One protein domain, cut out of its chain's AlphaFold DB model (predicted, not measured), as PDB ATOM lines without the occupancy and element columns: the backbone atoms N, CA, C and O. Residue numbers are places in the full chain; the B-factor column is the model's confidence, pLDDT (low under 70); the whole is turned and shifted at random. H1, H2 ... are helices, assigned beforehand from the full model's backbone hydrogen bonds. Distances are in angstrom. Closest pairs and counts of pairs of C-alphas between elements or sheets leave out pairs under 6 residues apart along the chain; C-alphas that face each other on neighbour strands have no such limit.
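This is residues 84 to 181 of the 188 residues of an uncharacterized protein of Proteobacteria bacterium (UniProt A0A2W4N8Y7). Long helix H2 makes the longest axis; H3 folds back beside its later half as a hairpin, and H5 crosses its earlier half. H1 makes a corner at H2's start, and residues 144 to 149, from H4 onward, stick out. The printed part has 98 residues with five named helices, H1 to H5 in order along the chain, which hold 83 of them, and no named strand; its class is all helix, and it is only just loose, close to compact, with a radius of gyration of the C-alphas of 15.5 A and spans of 44 by 29 by 18 A.

H2, residues 93 to 122, touches its hairpin partner H3, residues 124 to 135, closest at the C-alphas of Gly 114 and Gly 131, 3.8 A. With residues 96 to 107 alone H2 touches H5, residues 154 to 179, closest at the C-alphas of Val 100 and Met 160, 5.3 A, at a steep tilt of 45 degrees. H1, residues 85 to 91, is close to H2 but not clearly touching, closest at the C-alphas of Met 89 and Val 96, 6.4 A. H4, residues 139 to 146, is apart from H2. O i to N i+4 pairs are all within hydrogen-bond range in H1 and H4, 24 of 26 in H2, 7 of 8 in H3, 15 of 22 in H5.

H2 spans 41.7 A from C-alpha 93 at (124.182, 128.540, 207.478); H5 spans 34.1 A to C-alpha 179 at (159.400, 123.338, 214.241).

The printed part has no cut and no long link; residue 181 is under pLDDT 70.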
ATOM      1  N   GLY A  84     121.696 122.372 219.474       87.62
ATOM      2  CA  GLY A  84     121.264 123.526 218.675       87.62
ATOM      3  C   GLY A  84     122.125 123.867 217.444       87.62
ATOM      4  O   GLY A  84     121.718 124.702 216.635       87.62
ATOM      5  N   VAL A  85     123.279 123.219 217.224       91.12
ATOM      6  CA  VAL A  85     124.141 123.498 216.056       91.12
ATOM      7  C   VAL A  85     123.439 123.136 214.751       91.12
ATOM      8  O   VAL A  85     123.462 123.919 213.806       91.12
ATOM      9  N   ALA A  86     122.800 121.966 214.687       91.69
ATOM     10  CA  ALA A  86     122.113 121.513 213.478       91.69
ATOM     11  C   ALA A  86     120.961 122.455 213.091       91.69
ATOM     12  O   ALA A  86     120.829 122.839 211.930       91.69
ATOM     13  N   GLU A  87     120.172 122.886 214.075       92.50
ATOM     14  CA  GLU A  87     119.088 123.849 213.874       92.50
ATOM     15  C   GLU A  87     119.629 125.203 213.404       92.50
ATOM     16  O   GLU A  87     119.126 125.768 212.430       92.50
ATOM     17  N   ALA A  88     120.708 125.696 214.022       91.12
ATOM     18  CA  ALA A  88     121.370 126.931 213.610       91.12
ATOM     19  C   ALA A  88     121.937 126.842 212.183       91.12
ATOM     20  O   ALA A  88     121.835 127.804 211.418       91.12
ATOM     21  N   MET A  89     122.493 125.688 211.799       93.12
ATOM     22  CA  MET A  89     123.006 125.441 210.449       93.12
ATOM     23  C   MET A  89     121.903 125.454 209.395       93.12
ATOM     24  O   MET A  89     122.107 126.013 208.321       93.12
ATOM     25  N   LEU A  90     120.736 124.886 209.701       96.00
ATOM     26  CA  LEU A  90     119.583 124.901 208.799       96.00
ATOM     27  C   LEU A  90     118.960 126.296 208.696       96.00
ATOM     28  O   LEU A  90     118.595 126.730 207.606       96.00
ATOM     29  N   ALA A  91     118.859 127.014 209.816       95.88
ATOM     30  CA  ALA A  91     118.227 128.326 209.853       95.88
ATOM     31  C   ALA A  91     119.112 129.436 209.261       95.88
ATOM     32  O   ALA A  91     118.612 130.328 208.576       95.88
ATOM     33  N   LYS A  92     120.419 129.432 209.565       93.44
ATOM     34  CA  LYS A  92     121.359 130.521 209.234       93.44
ATOM     35  C   LYS A  92     122.763 129.983 208.896       93.44
ATOM     36  O   LYS A  92     123.730 130.308 209.592       93.44
ATOM     37  N   PRO A  93     122.927 129.227 207.797       93.75
ATOM     38  CA  PRO A  93     124.182 128.540 207.478       93.75
ATOM     39  C   PRO A  93     125.381 129.487 207.330       93.75
ATOM     40  O   PRO A  93     126.470 129.193 207.816       93.75
ATOM     41  N   LEU A  94     125.182 130.651 206.701       95.12
ATOM     42  CA  LEU A  94     126.251 131.635 206.490       95.12
ATOM     43  C   LEU A  94     126.742 132.272 207.793       95.12
ATOM     44  O   LEU A  94     127.931 132.562 207.916       95.12
ATOM     45  N   ALA A  95     125.847 132.487 208.761       89.50
ATOM     46  CA  ALA A  95     126.217 133.067 210.049       89.50
ATOM     47  C   ALA A  95     127.114 132.099 210.828       89.50
ATOM     48  O   ALA A  95     128.205 132.464 211.246       89.50
ATOM     49  N   VAL A  96     126.714 130.834 210.905       92.31
ATOM     50  CA  VAL A  96     127.502 129.807 211.589       92.31
ATOM     51  C   VAL A  96     128.825 129.529 210.868       92.31
ATOM     52  O   VAL A  96     129.852 129.373 211.519       92.31
ATOM     53  N   LEU A  97     128.854 129.519 209.527       93.81
ATOM     54  CA  LEU A  97     130.119 129.417 208.790       93.81
ATOM     55  C   LEU A  97     131.046 130.596 209.118       93.81
ATOM     56  O   LEU A  97     132.249 130.410 209.287       93.81
ATOM     57  N   THR A  98     130.485 131.798 209.238       91.94
ATOM     58  CA  THR A  98     131.230 132.991 209.654       91.94
ATOM     59  C   THR A  98     131.787 132.813 211.066       91.94
ATOM     60  O   THR A  98     132.968 133.076 211.275       91.94
ATOM     61  N   ASP A  99     130.999 132.285 212.005       90.06
ATOM     62  CA  ASP A  99     131.457 131.985 213.366       90.06
ATOM     63  C   ASP A  99     132.610 130.972 213.368       90.06
ATOM     64  O   ASP A  99     133.622 131.205 214.031       90.06
ATOM     65  N   VAL A 100     132.513 129.898 212.570       93.69
ATOM     66  CA  VAL A 100     133.604 128.925 212.370       93.69
ATOM     67  C   VAL A 100     134.864 129.623 211.853       93.69
ATOM     68  O   VAL A 100     135.953 129.437 212.395       93.69
ATOM     69  N   LEU A 101     134.743 130.459 210.822       94.81
ATOM     70  CA  LEU A 101     135.889 131.179 210.265       94.81
ATOM     71  C   LEU A 101     136.510 132.147 211.278       94.81
ATOM     72  O   LEU A 101     137.736 132.221 211.367       94.81
ATOM     73  N   ILE A 102     135.691 132.839 212.072       92.88
ATOM     74  CA  ILE A 102     136.156 133.735 213.134       92.88
ATOM     75  C   ILE A 102     136.950 132.956 214.178       92.88
ATOM     76  O   ILE A 102     138.056 133.374 214.522       92.88
ATOM     77  N   VAL A 103     136.447 131.820 214.673       92.56
ATOM     78  CA  VAL A 103     137.176 131.051 215.696       92.56
ATOM     79  C   VAL A 103     138.499 130.509 215.158       92.56
ATOM     80  O   VAL A 103     139.505 130.596 215.858       92.56
ATOM     81  N   PHE A 104     138.555 130.053 213.901       94.56
ATOM     82  CA  PHE A 104     139.824 129.688 213.263       94.56
ATOM     83  C   PHE A 104     140.772 130.883 213.166       94.56
ATOM     84  O   PHE A 104     141.941 130.768 213.540       94.56
ATOM     85  N   ALA A 105     140.285 132.032 212.694       95.00
ATOM     86  CA  ALA A 105     141.089 133.242 212.559       95.00
ATOM     87  C   ALA A 105     141.672 133.684 213.908       95.00
ATOM     88  O   ALA A 105     142.864 133.976 213.990       95.00
ATOM     89  N   VAL A 106     140.872 133.659 214.977       92.19
ATOM     90  CA  VAL A 106     141.325 133.961 216.342       92.19
ATOM     91  C   VAL A 106     142.383 132.956 216.801       92.19
ATOM     92  O   VAL A 106     143.435 133.367 217.290       92.19
ATOM     93  N   SER A 107     142.168 131.653 216.606       93.06
ATOM     94  CA  SER A 107     143.142 130.630 217.002       93.06
ATOM     95  C   SER A 107     144.473 130.759 216.247       93.06
ATOM     96  O   SER A 107     145.540 130.666 216.864       93.06
ATOM     97  N   PHE A 108     144.445 131.042 214.941       94.50
ATOM     98  CA  PHE A 108     145.654 131.338 214.164       94.50
ATOM     99  C   PHE A 108     146.319 132.645 214.601       94.50
ATOM    100  O   PHE A 108     147.544 132.688 214.708       94.50
ATOM    101  N   ALA A 109     145.543 133.690 214.901       94.19
ATOM    102  CA  ALA A 109     146.070 134.959 215.391       94.19
ATOM    103  C   ALA A 109     146.774 134.792 216.745       94.19
ATOM    104  O   ALA A 109     147.874 135.309 216.923       94.19
ATOM    105  N   CYS A 110     146.207 134.016 217.676       92.19
ATOM    106  CA  CYS A 110     146.855 133.692 218.950       92.19
ATOM    107  C   CYS A 110     148.173 132.932 218.755       92.19
ATOM    108  O   CYS A 110     149.169 133.253 219.410       92.19
ATOM    109  N   LEU A 111     148.202 131.965 217.833       93.25
ATOM    110  CA  LEU A 111     149.422 131.240 217.487       93.25
ATOM    111  C   LEU A 111     150.482 132.173 216.889       93.25
ATOM    112  O   LEU A 111     151.629 132.161 217.336       93.25
ATOM    113  N   ALA A 112     150.101 132.997 215.912       93.31
ATOM    114  CA  ALA A 112     150.991 133.945 215.253       93.31
ATOM    115  C   ALA A 112     151.528 135.000 216.231       93.31
ATOM    116  O   ALA A 112     152.725 135.278 216.232       93.31
ATOM    117  N   ALA A 113     150.675 135.531 217.110       93.19
ATOM    118  CA  ALA A 113     151.074 136.455 218.165       93.19
ATOM    119  C   ALA A 113     152.055 135.794 219.142       93.19
ATOM    120  O   ALA A 113     153.099 136.365 219.448       93.19
ATOM    121  N   GLY A 114     151.774 134.563 219.582       91.19
ATOM    122  CA  GLY A 114     152.686 133.802 220.436       91.19
ATOM    123  C   GLY A 114     154.049 133.579 219.782       91.19
ATOM    124  O   GLY A 114     155.076 133.805 220.419       91.19
ATOM    125  N   LEU A 115     154.074 133.224 218.496       90.75
ATOM    126  CA  LEU A 115     155.309 133.108 217.721       90.75
ATOM    127  C   LEU A 115     156.056 134.442 217.633       90.75
ATOM    128  O   LEU A 115     157.226 134.500 218.000       90.75
ATOM    129  N   GLY A 116     155.390 135.517 217.212       92.00
ATOM    130  CA  GLY A 116     156.015 136.830 217.034       92.00
ATOM    131  C   GLY A 116     156.568 137.422 218.332       92.00
ATOM    132  O   GLY A 116     157.643 138.012 218.332       92.00
ATOM    133  N   MET A 117     155.869 137.228 219.452       93.62
ATOM    134  CA  MET A 117     156.252 137.805 220.743       93.62
ATOM    135  C   MET A 117     157.281 136.962 221.503       93.62
ATOM    136  O   MET A 117     158.092 137.510 222.249       93.62
ATOM    137  N   LEU A 118     157.238 135.632 221.369       92.62
ATOM    138  CA  LEU A 118     158.006 134.725 222.230       92.62
ATOM    139  C   LEU A 118     159.184 134.056 221.518       92.62
ATOM    140  O   LEU A 118     160.107 133.617 222.208       92.62
ATOM    141  N   ALA A 119     159.205 133.990 220.180       90.56
ATOM    142  CA  ALA A 119     160.241 133.247 219.455       90.56
ATOM    143  C   ALA A 119     161.648 133.796 219.712       90.56
ATOM    144  O   ALA A 119     162.568 133.016 219.945       90.56
ATOM    145  N   ALA A 120     161.808 135.122 219.759       89.06
ATOM    146  CA  ALA A 120     163.097 135.753 220.044       89.06
ATOM    147  C   ALA A 120     163.605 135.469 221.471       89.06
ATOM    148  O   ALA A 120     164.809 135.457 221.708       89.06
ATOM    149  N   ARG A 121     162.698 135.238 222.431       91.56
ATOM    150  CA  ARG A 121     163.048 135.090 223.853       91.56
ATOM    151  C   ARG A 121     163.212 133.642 224.302       91.56
ATOM    152  O   ARG A 121     164.029 133.384 225.191       91.56
ATOM    153  N   PHE A 122     162.400 132.743 223.754       88.38
ATOM    154  CA  PHE A 122     162.275 131.355 224.202       88.38
ATOM    155  C   PHE A 122     162.581 130.329 223.108       88.38
ATOM    156  O   PHE A 122     162.621 129.148 223.419       88.38
ATOM    157  N   GLY A 123     162.816 130.761 221.865       88.56
ATOM    158  CA  GLY A 123     162.981 129.876 220.717       88.56
ATOM    159  C   GLY A 123     161.661 129.604 219.989       88.56
ATOM    160  O   GLY A 123     160.567 129.720 220.548       88.56
ATOM    161  N   ALA A 124     161.760 129.251 218.706       86.94
ATOM    162  CA  ALA A 124     160.600 129.041 217.836       86.94
ATOM    163  C   ALA A 124     159.715 127.869 218.295       86.94
ATOM    164  O   ALA A 124     158.493 127.927 218.165       86.94
ATOM    165  N   ARG A 125     160.322 126.825 218.866       88.31
ATOM    166  CA  ARG A 125     159.639 125.631 219.372       88.31
ATOM    167  C   ARG A 125     158.747 125.960 220.570       88.31
ATOM    168  O   ARG A 125     157.552 125.666 220.563       88.31
ATOM    169  N   GLU A 126     159.309 126.588 221.596       89.62
ATOM    170  CA  GLU A 126     158.595 126.983 222.810       89.62
ATOM    171  C   GLU A 126     157.521 128.021 222.490       89.62
ATOM    172  O   GLU A 126     156.398 127.911 222.983       89.62
ATOM    173  N   ALA A 127     157.835 128.987 221.624       90.25
ATOM    174  CA  ALA A 127     156.884 129.992 221.167       90.25
ATOM    175  C   ALA A 127     155.709 129.377 220.395       90.25
ATOM    176  O   ALA A 127     154.568 129.777 220.620       90.25
ATOM    177  N   PHE A 128     155.958 128.363 219.557       90.94
ATOM    178  CA  PHE A 128     154.907 127.612 218.866       90.94
ATOM    179  C   PHE A 128     153.978 126.916 219.862       90.94
ATOM    180  O   PHE A 128     152.763 127.076 219.792       90.94
ATOM    181  N   VAL A 129     154.535 126.184 220.832       89.88
ATOM    182  CA  VAL A 129     153.738 125.461 221.839       89.88
ATOM    183  C   VAL A 129     152.943 126.425 222.721       89.88
ATOM    184  O   VAL A 129     151.772 126.175 223.008       89.88
ATOM    185  N   LEU A 130     153.557 127.529 223.154       90.00
ATOM    186  CA  LEU A 130     152.899 128.532 223.992       90.00
ATOM    187  C   LEU A 130     151.813 129.288 223.220       90.00
ATOM    188  O   LEU A 130     150.703 129.404 223.733       90.00
ATOM    189  N   GLY A 131     152.096 129.736 221.994       90.31
ATOM    190  CA  GLY A 131     151.120 130.395 221.120       90.31
ATOM    191  C   GLY A 131     149.962 129.478 220.732       90.31
ATOM    192  O   GLY A 131     148.809 129.895 220.721       90.31
ATOM    193  N   TYR A 132     150.234 128.196 220.494       90.50
ATOM    194  CA  TYR A 132     149.178 127.217 220.258       90.50
ATOM    195  C   TYR A 132     148.283 127.049 221.496       90.50
ATOM    196  O   TYR A 132     147.057 127.035 221.388       90.50
ATOM    197  N   ALA A 133     148.881 126.961 222.689       88.62
ATOM    198  CA  ALA A 133     148.151 126.784 223.941       88.62
ATOM    199  C   ALA A 133     147.333 128.021 224.366       88.62
ATOM    200  O   ALA A 133     146.358 127.875 225.107       88.62
ATOM    201  N   THR A 134     147.706 129.231 223.938       85.62
ATOM    202  CA  THR A 134     146.931 130.445 224.246       85.62
ATOM    203  C   THR A 134     145.621 130.497 223.464       85.62
ATOM    204  O   THR A 134     144.605 130.875 224.043       85.62
ATOM    205  N   GLY A 135     145.623 130.053 222.203       82.56
ATOM    206  CA  GLY A 135     144.432 129.999 221.346       82.56
ATOM    207  C   GLY A 135     143.480 128.833 221.633       82.56
ATOM    208  O   GLY A 135     142.335 128.864 221.193       82.56
ATOM    209  N   HIS A 136     143.919 127.818 222.387       86.50
ATOM    210  CA  HIS A 136     143.143 126.599 222.656       86.50
ATOM    211  C   HIS A 136     143.002 126.355 224.160       86.50
ATOM    212  O   HIS A 136     143.638 125.479 224.755       86.50
ATOM    213  N   ARG A 137     142.165 127.169 224.804       84.12
ATOM    214  CA  ARG A 137     141.831 127.020 226.225       84.12
ATOM    215  C   ARG A 137     140.734 125.971 226.405       84.12
ATOM    216  O   ARG A 137     139.903 125.766 225.527       84.12
ATOM    217  N   ASN A 138     140.693 125.335 227.577       86.62
ATOM    218  CA  ASN A 138     139.596 124.434 227.929       86.62
ATOM    219  C   ASN A 138     138.330 125.253 228.242       86.62
ATOM    220  O   ASN A 138     138.081 125.614 229.393       86.62
ATOM    221  N   MET A 139     137.559 125.572 227.201       83.31
ATOM    222  CA  MET A 139     136.299 126.307 227.331       83.31
ATOM    223  C   MET A 139     135.211 125.478 228.021       83.31
ATOM    224  O   MET A 139     134.395 126.054 228.730       83.31
ATOM    225  N   GLY A 140     135.249 124.144 227.932       83.88
ATOM    226  CA  GLY A 140     134.321 123.276 228.664       83.88
ATOM    227  C   GLY A 140     134.417 123.459 230.177       83.88
ATOM    228  O   GLY A 140     133.408 123.591 230.863       83.88
ATOM    229  N   LEU A 141     135.643 123.572 230.698       85.00
ATOM    230  CA  LEU A 141     135.878 123.888 232.105       85.00
ATOM    231  C   LEU A 141     135.373 125.291 232.476       85.00
ATOM    232  O   LEU A 141     134.838 125.477 233.568       85.00
ATOM    233  N   LEU A 142     135.543 126.273 231.584       82.06
ATOM    234  CA  LEU A 142     135.034 127.628 231.798       82.06
ATOM    235  C   LEU A 142     133.505 127.613 231.896       82.06
ATOM    236  O   LEU A 142     132.960 128.107 232.874       82.06
ATOM    237  N   VAL A 143     132.826 126.988 230.934       81.44
ATOM    238  CA  VAL A 143     131.362 126.878 230.905       81.44
ATOM    239  C   VAL A 143     130.835 126.115 232.127       81.44
ATOM    240  O   VAL A 143     129.879 126.561 232.762       81.44
ATOM    241  N   ALA A 144     131.512 125.039 232.540       84.50
ATOM    242  CA  ALA A 144     131.188 124.323 233.774       84.50
ATOM    243  C   ALA A 144     131.286 125.229 235.014       84.50
ATOM    244  O   ALA A 144     130.407 125.210 235.874       84.50
ATOM    245  N   ALA A 145     132.319 126.072 235.102       83.56
ATOM    246  CA  ALA A 145     132.481 127.011 236.212       83.56
ATOM    247  C   ALA A 145     131.470 128.173 236.176       83.56
ATOM    248  O   ALA A 145     131.068 128.683 237.226       83.56
ATOM    249  N   MET A 146     131.010 128.570 234.988       80.31
ATOM    250  CA  MET A 146     129.931 129.551 234.824       80.31
ATOM    251  C   MET A 146     128.568 128.989 235.260       80.31
ATOM    252  O   MET A 146     127.662 129.768 235.541       80.31
ATOM    253  N   ALA A 147     128.434 127.662 235.396       76.06
ATOM    254  CA  ALA A 147     127.234 126.975 235.879       76.06
ATOM    255  C   ALA A 147     125.954 127.386 235.122       76.06
ATOM    256  O   ALA A 147     124.917 127.641 235.730       76.06
ATOM    257  N   GLY A 148     126.048 127.506 233.794       70.31
ATOM    258  CA  GLY A 148     124.921 127.878 232.932       70.31
ATOM    259  C   GLY A 148     124.618 129.378 232.861       70.31
ATOM    260  O   GLY A 148     123.816 129.778 232.027       70.31
ATOM    261  N   ALA A 149     125.294 130.227 233.647       75.69
ATOM    262  CA  ALA A 149     125.174 131.687 233.565       75.69
ATOM    263  C   ALA A 149     125.983 132.265 232.388       75.69
ATOM    264  O   ALA A 149     126.834 133.140 232.566       75.69
ATOM    265  N   VAL A 150     125.772 131.727 231.188       73.94
ATOM    266  CA  VAL A 150     126.408 132.191 229.953       73.94
ATOM    267  C   VAL A 150     125.398 132.971 229.106       73.94
ATOM    268  O   VAL A 150     124.232 132.584 229.074       73.94
ATOM    269  N   PRO A 151     125.808 134.060 228.432       77.62
ATOM    270  CA  PRO A 151     124.935 134.782 227.510       77.62
ATOM    271  C   PRO A 151     124.379 133.886 226.400       77.62
ATOM    272  O   PRO A 151     125.029 132.915 225.993       77.62
ATOM    273  N   ASP A 152     123.230 134.270 225.851       74.88
ATOM    274  CA  ASP A 152     122.639 133.601 224.693       74.88
ATOM    275  C   ASP A 152     123.641 133.522 223.528       74.88
ATOM    276  O   ASP A 152     124.426 134.441 223.285       74.88
ATOM    277  N   GLY A 153     123.662 132.386 222.829       75.31
ATOM    278  CA  GLY A 153     124.612 132.120 221.743       75.31
ATOM    279  C   GLY A 153     126.009 131.662 222.188       75.31
ATOM    280  O   GLY A 153     126.757 131.143 221.361       75.31
ATOM    281  N   THR A 154     126.358 131.740 223.480       80.44
ATOM    282  CA  THR A 154     127.662 131.252 223.978       80.44
ATOM    283  C   THR A 154     127.847 129.755 223.740       80.44
ATOM    284  O   THR A 154     128.957 129.320 223.453       80.44
ATOM    285  N   TRP A 155     126.774 128.964 223.820       82.56
ATOM    286  CA  TRP A 155     126.813 127.526 223.534       82.56
ATOM    287  C   TRP A 155     127.110 127.227 222.063       82.56
ATOM    288  O   TRP A 155     127.945 126.375 221.772       82.56
ATOM    289  N   LEU A 156     126.517 127.991 221.141       85.62
ATOM    290  CA  LEU A 156     126.802 127.865 219.714       85.62
ATOM    291  C   LEU A 156     128.249 128.269 219.408       85.62
ATOM    292  O   LEU A 156     128.964 127.535 218.733       85.62
ATOM    293  N   TYR A 157     128.722 129.383 219.976       84.81
ATOM    294  CA  TYR A 157     130.128 129.780 219.870       84.81
ATOM    295  C   TYR A 157     131.066 128.712 220.447       84.81
ATOM    296  O   TYR A 157     132.070 128.366 219.825       84.81
ATOM    297  N   PHE A 158     130.733 128.162 221.617       87.62
ATOM    298  CA  PHE A 158     131.483 127.089 222.259       87.62
ATOM    299  C   PHE A 158     131.601 125.863 221.340       87.62
ATOM    300  O   PHE A 158     132.700 125.329 221.174       87.62
ATOM    301  N   ALA A 159     130.506 125.484 220.678       89.88
ATOM    302  CA  ALA A 159     130.494 124.426 219.679       89.88
ATOM    303  C   ALA A 159     131.413 124.747 218.490       89.88
ATOM    304  O   ALA A 159     132.235 123.921 218.094       89.88
ATOM    305  N   MET A 160     131.331 125.961 217.937       91.50
ATOM    306  CA  MET A 160     132.150 126.356 216.785       91.50
ATOM    307  C   MET A 160     133.637 126.382 217.138       91.50
ATOM    308  O   MET A 160     134.473 125.877 216.391       91.50
ATOM    309  N   ALA A 161     133.981 126.888 218.319       90.19
ATOM    310  CA  ALA A 161     135.356 126.956 218.796       90.19
ATOM    311  C   ALA A 161     135.986 125.568 219.039       90.19
ATOM    312  O   ALA A 161     137.209 125.436 219.138       90.19
ATOM    313  N   GLN A 162     135.168 124.516 219.065       90.25
ATOM    314  CA  GLN A 162     135.617 123.138 219.140       90.25
ATOM    315  C   GLN A 162     136.233 122.636 217.814       90.25
ATOM    316  O   GLN A 162     137.106 121.765 217.839       90.25
ATOM    317  N   PHE A 163     135.862 123.224 216.667       91.25
ATOM    318  CA  PHE A 163     136.407 122.860 215.353       91.25
ATOM    319  C   PHE A 163     137.911 123.151 215.240       91.25
ATOM    320  O   PHE A 163     138.652 122.212 214.939       91.25
ATOM    321  N   PRO A 164     138.418 124.370 215.532       90.50
ATOM    322  CA  PRO A 164     139.857 124.620 215.572       90.50
ATOM    323  C   PRO A 164     140.601 123.675 216.517       90.50
ATOM    324  O   PRO A 164     141.635 123.137 216.136       90.50
ATOM    325  N   ILE A 165     140.049 123.393 217.705       89.75
ATOM    326  CA  ILE A 165     140.683 122.501 218.692       89.75
ATOM    327  C   ILE A 165     140.960 121.109 218.105       89.75
ATOM    328  O   ILE A 165     142.013 120.531 218.389       89.75
ATOM    329  N   TYR A 166     140.046 120.572 217.292       88.94
ATOM    330  CA  TYR A 166     140.198 119.243 216.696       88.94
ATOM    331  C   TYR A 166     140.881 119.249 215.323       88.94
ATOM    332  O   TYR A 166     141.601 118.305 215.003       88.94
ATOM    333  N   LEU A 167     140.706 120.302 214.522       92.81
ATOM    334  CA  LEU A 167     141.200 120.358 213.144       92.81
ATOM    335  C   LEU A 167     142.554 121.063 213.009       92.81
ATOM    336  O   LEU A 167     143.362 120.658 212.174       92.81
ATOM    337  N   MET A 168     142.863 122.076 213.829       93.00
ATOM    338  CA  MET A 168     144.163 122.755 213.754       93.00
ATOM    339  C   MET A 168     145.365 121.840 213.998       93.00
ATOM    340  O   MET A 168     146.342 122.028 213.278       93.00
ATOM    341  N   PRO A 169     145.356 120.849 214.918       89.56
ATOM    342  CA  PRO A 169     146.466 119.903 215.034       89.56
ATOM    343  C   PRO A 169     146.791 119.203 213.712       89.56
ATOM    344  O   PRO A 169     147.962 119.029 213.392       89.56
ATOM    345  N   LEU A 170     145.756 118.845 212.943       92.12
ATOM    346  CA  LEU A 170     145.886 118.181 211.647       92.12
ATOM    347  C   LEU A 170     146.419 119.154 210.588       92.12
ATOM    348  O   LEU A 170     147.357 118.837 209.863       92.12
ATOM    349  N   ILE A 171     145.875 120.375 210.542       92.88
ATOM    350  CA  ILE A 171     146.304 121.427 209.604       92.88
ATOM    351  C   ILE A 171     147.762 121.840 209.865       92.88
ATOM    352  O   ILE A 171     148.543 122.048 208.938       92.88
ATOM    353  N   LEU A 172     148.137 121.966 211.138       91.44
ATOM    354  CA  LEU A 172     149.454 122.425 211.569       91.44
ATOM    355  C   LEU A 172     150.483 121.305 211.661       91.44
ATOM    356  O   LEU A 172     151.652 121.605 211.892       91.44
ATOM    357  N   GLU A 173     150.106 120.043 211.471       89.38
ATOM    358  CA  GLU A 173     151.015 118.906 211.598       89.38
ATOM    359  C   GLU A 173     152.321 119.072 210.790       89.38
ATOM    360  O   GLU A 173     153.398 118.857 211.359       89.38
ATOM    361  N   PRO A 174     152.308 119.507 209.513       86.50
ATOM    362  CA  PRO A 174     153.541 119.690 208.749       86.50
ATOM    363  C   PRO A 174     154.443 120.777 209.341       86.50
ATOM    364  O   PRO A 174     155.667 120.625 209.381       86.50
ATOM    365  N   LEU A 175     153.842 121.868 209.824       85.25
ATOM    366  CA  LEU A 175     154.557 122.976 210.452       85.25
ATOM    367  C   LEU A 175     155.124 122.550 211.809       85.25
ATOM    368  O   LEU A 175     156.309 122.748 212.067       85.25
ATOM    369  N   ALA A 176     154.320 121.874 212.628       86.00
ATOM    370  CA  ALA A 176     154.738 121.313 213.902       86.00
ATOM    371  C   ALA A 176     155.901 120.335 213.709       86.00
ATOM    372  O   ALA A 176     156.904 120.433 214.403       86.00
ATOM    373  N   ARG A 177     155.852 119.450 212.706       85.00
ATOM    374  CA  ARG A 177     156.972 118.551 212.382       85.00
ATOM    375  C   ARG A 177     158.245 119.316 212.011       85.00
ATOM    376  O   ARG A 177     159.324 118.865 212.369       85.00
ATOM    377  N   ARG A 178     158.161 120.453 211.315       83.31
ATOM    378  CA  ARG A 178     159.339 121.283 210.989       83.31
ATOM    379  C   ARG A 178     159.894 122.014 212.212       83.31
ATOM    380  O   ARG A 178     161.105 122.092 212.357       83.31
ATOM    381  N   MET A 179     159.022 122.515 213.084       76.88
ATOM    382  CA  MET A 179     159.400 123.338 214.241       76.88
ATOM    383  C   MET A 179     159.755 122.525 215.494       76.88
ATOM    384  O   MET A 179     160.486 123.012 216.349       76.88
ATOM    385  N   LEU A 180     159.238 121.299 215.621       74.19
ATOM    386  CA  LEU A 180     159.471 120.398 216.758       74.19
ATOM    387  C   LEU A 180     160.556 119.342 216.475       74.19
ATOM    388  O   LEU A 180     160.881 118.563 217.372       74.19
ATOM    389  N   ARG A 181     161.113 119.292 215.255       66.81
ATOM    390  CA  ARG A 181     162.293 118.476 214.920       66.81
ATOM    391  C   ARG A 181     163.557 119.124 215.495       66.81
ATOM    392  O   ARG A 181     164.355 119.704 214.773       66.81
TER     393      ARG A 181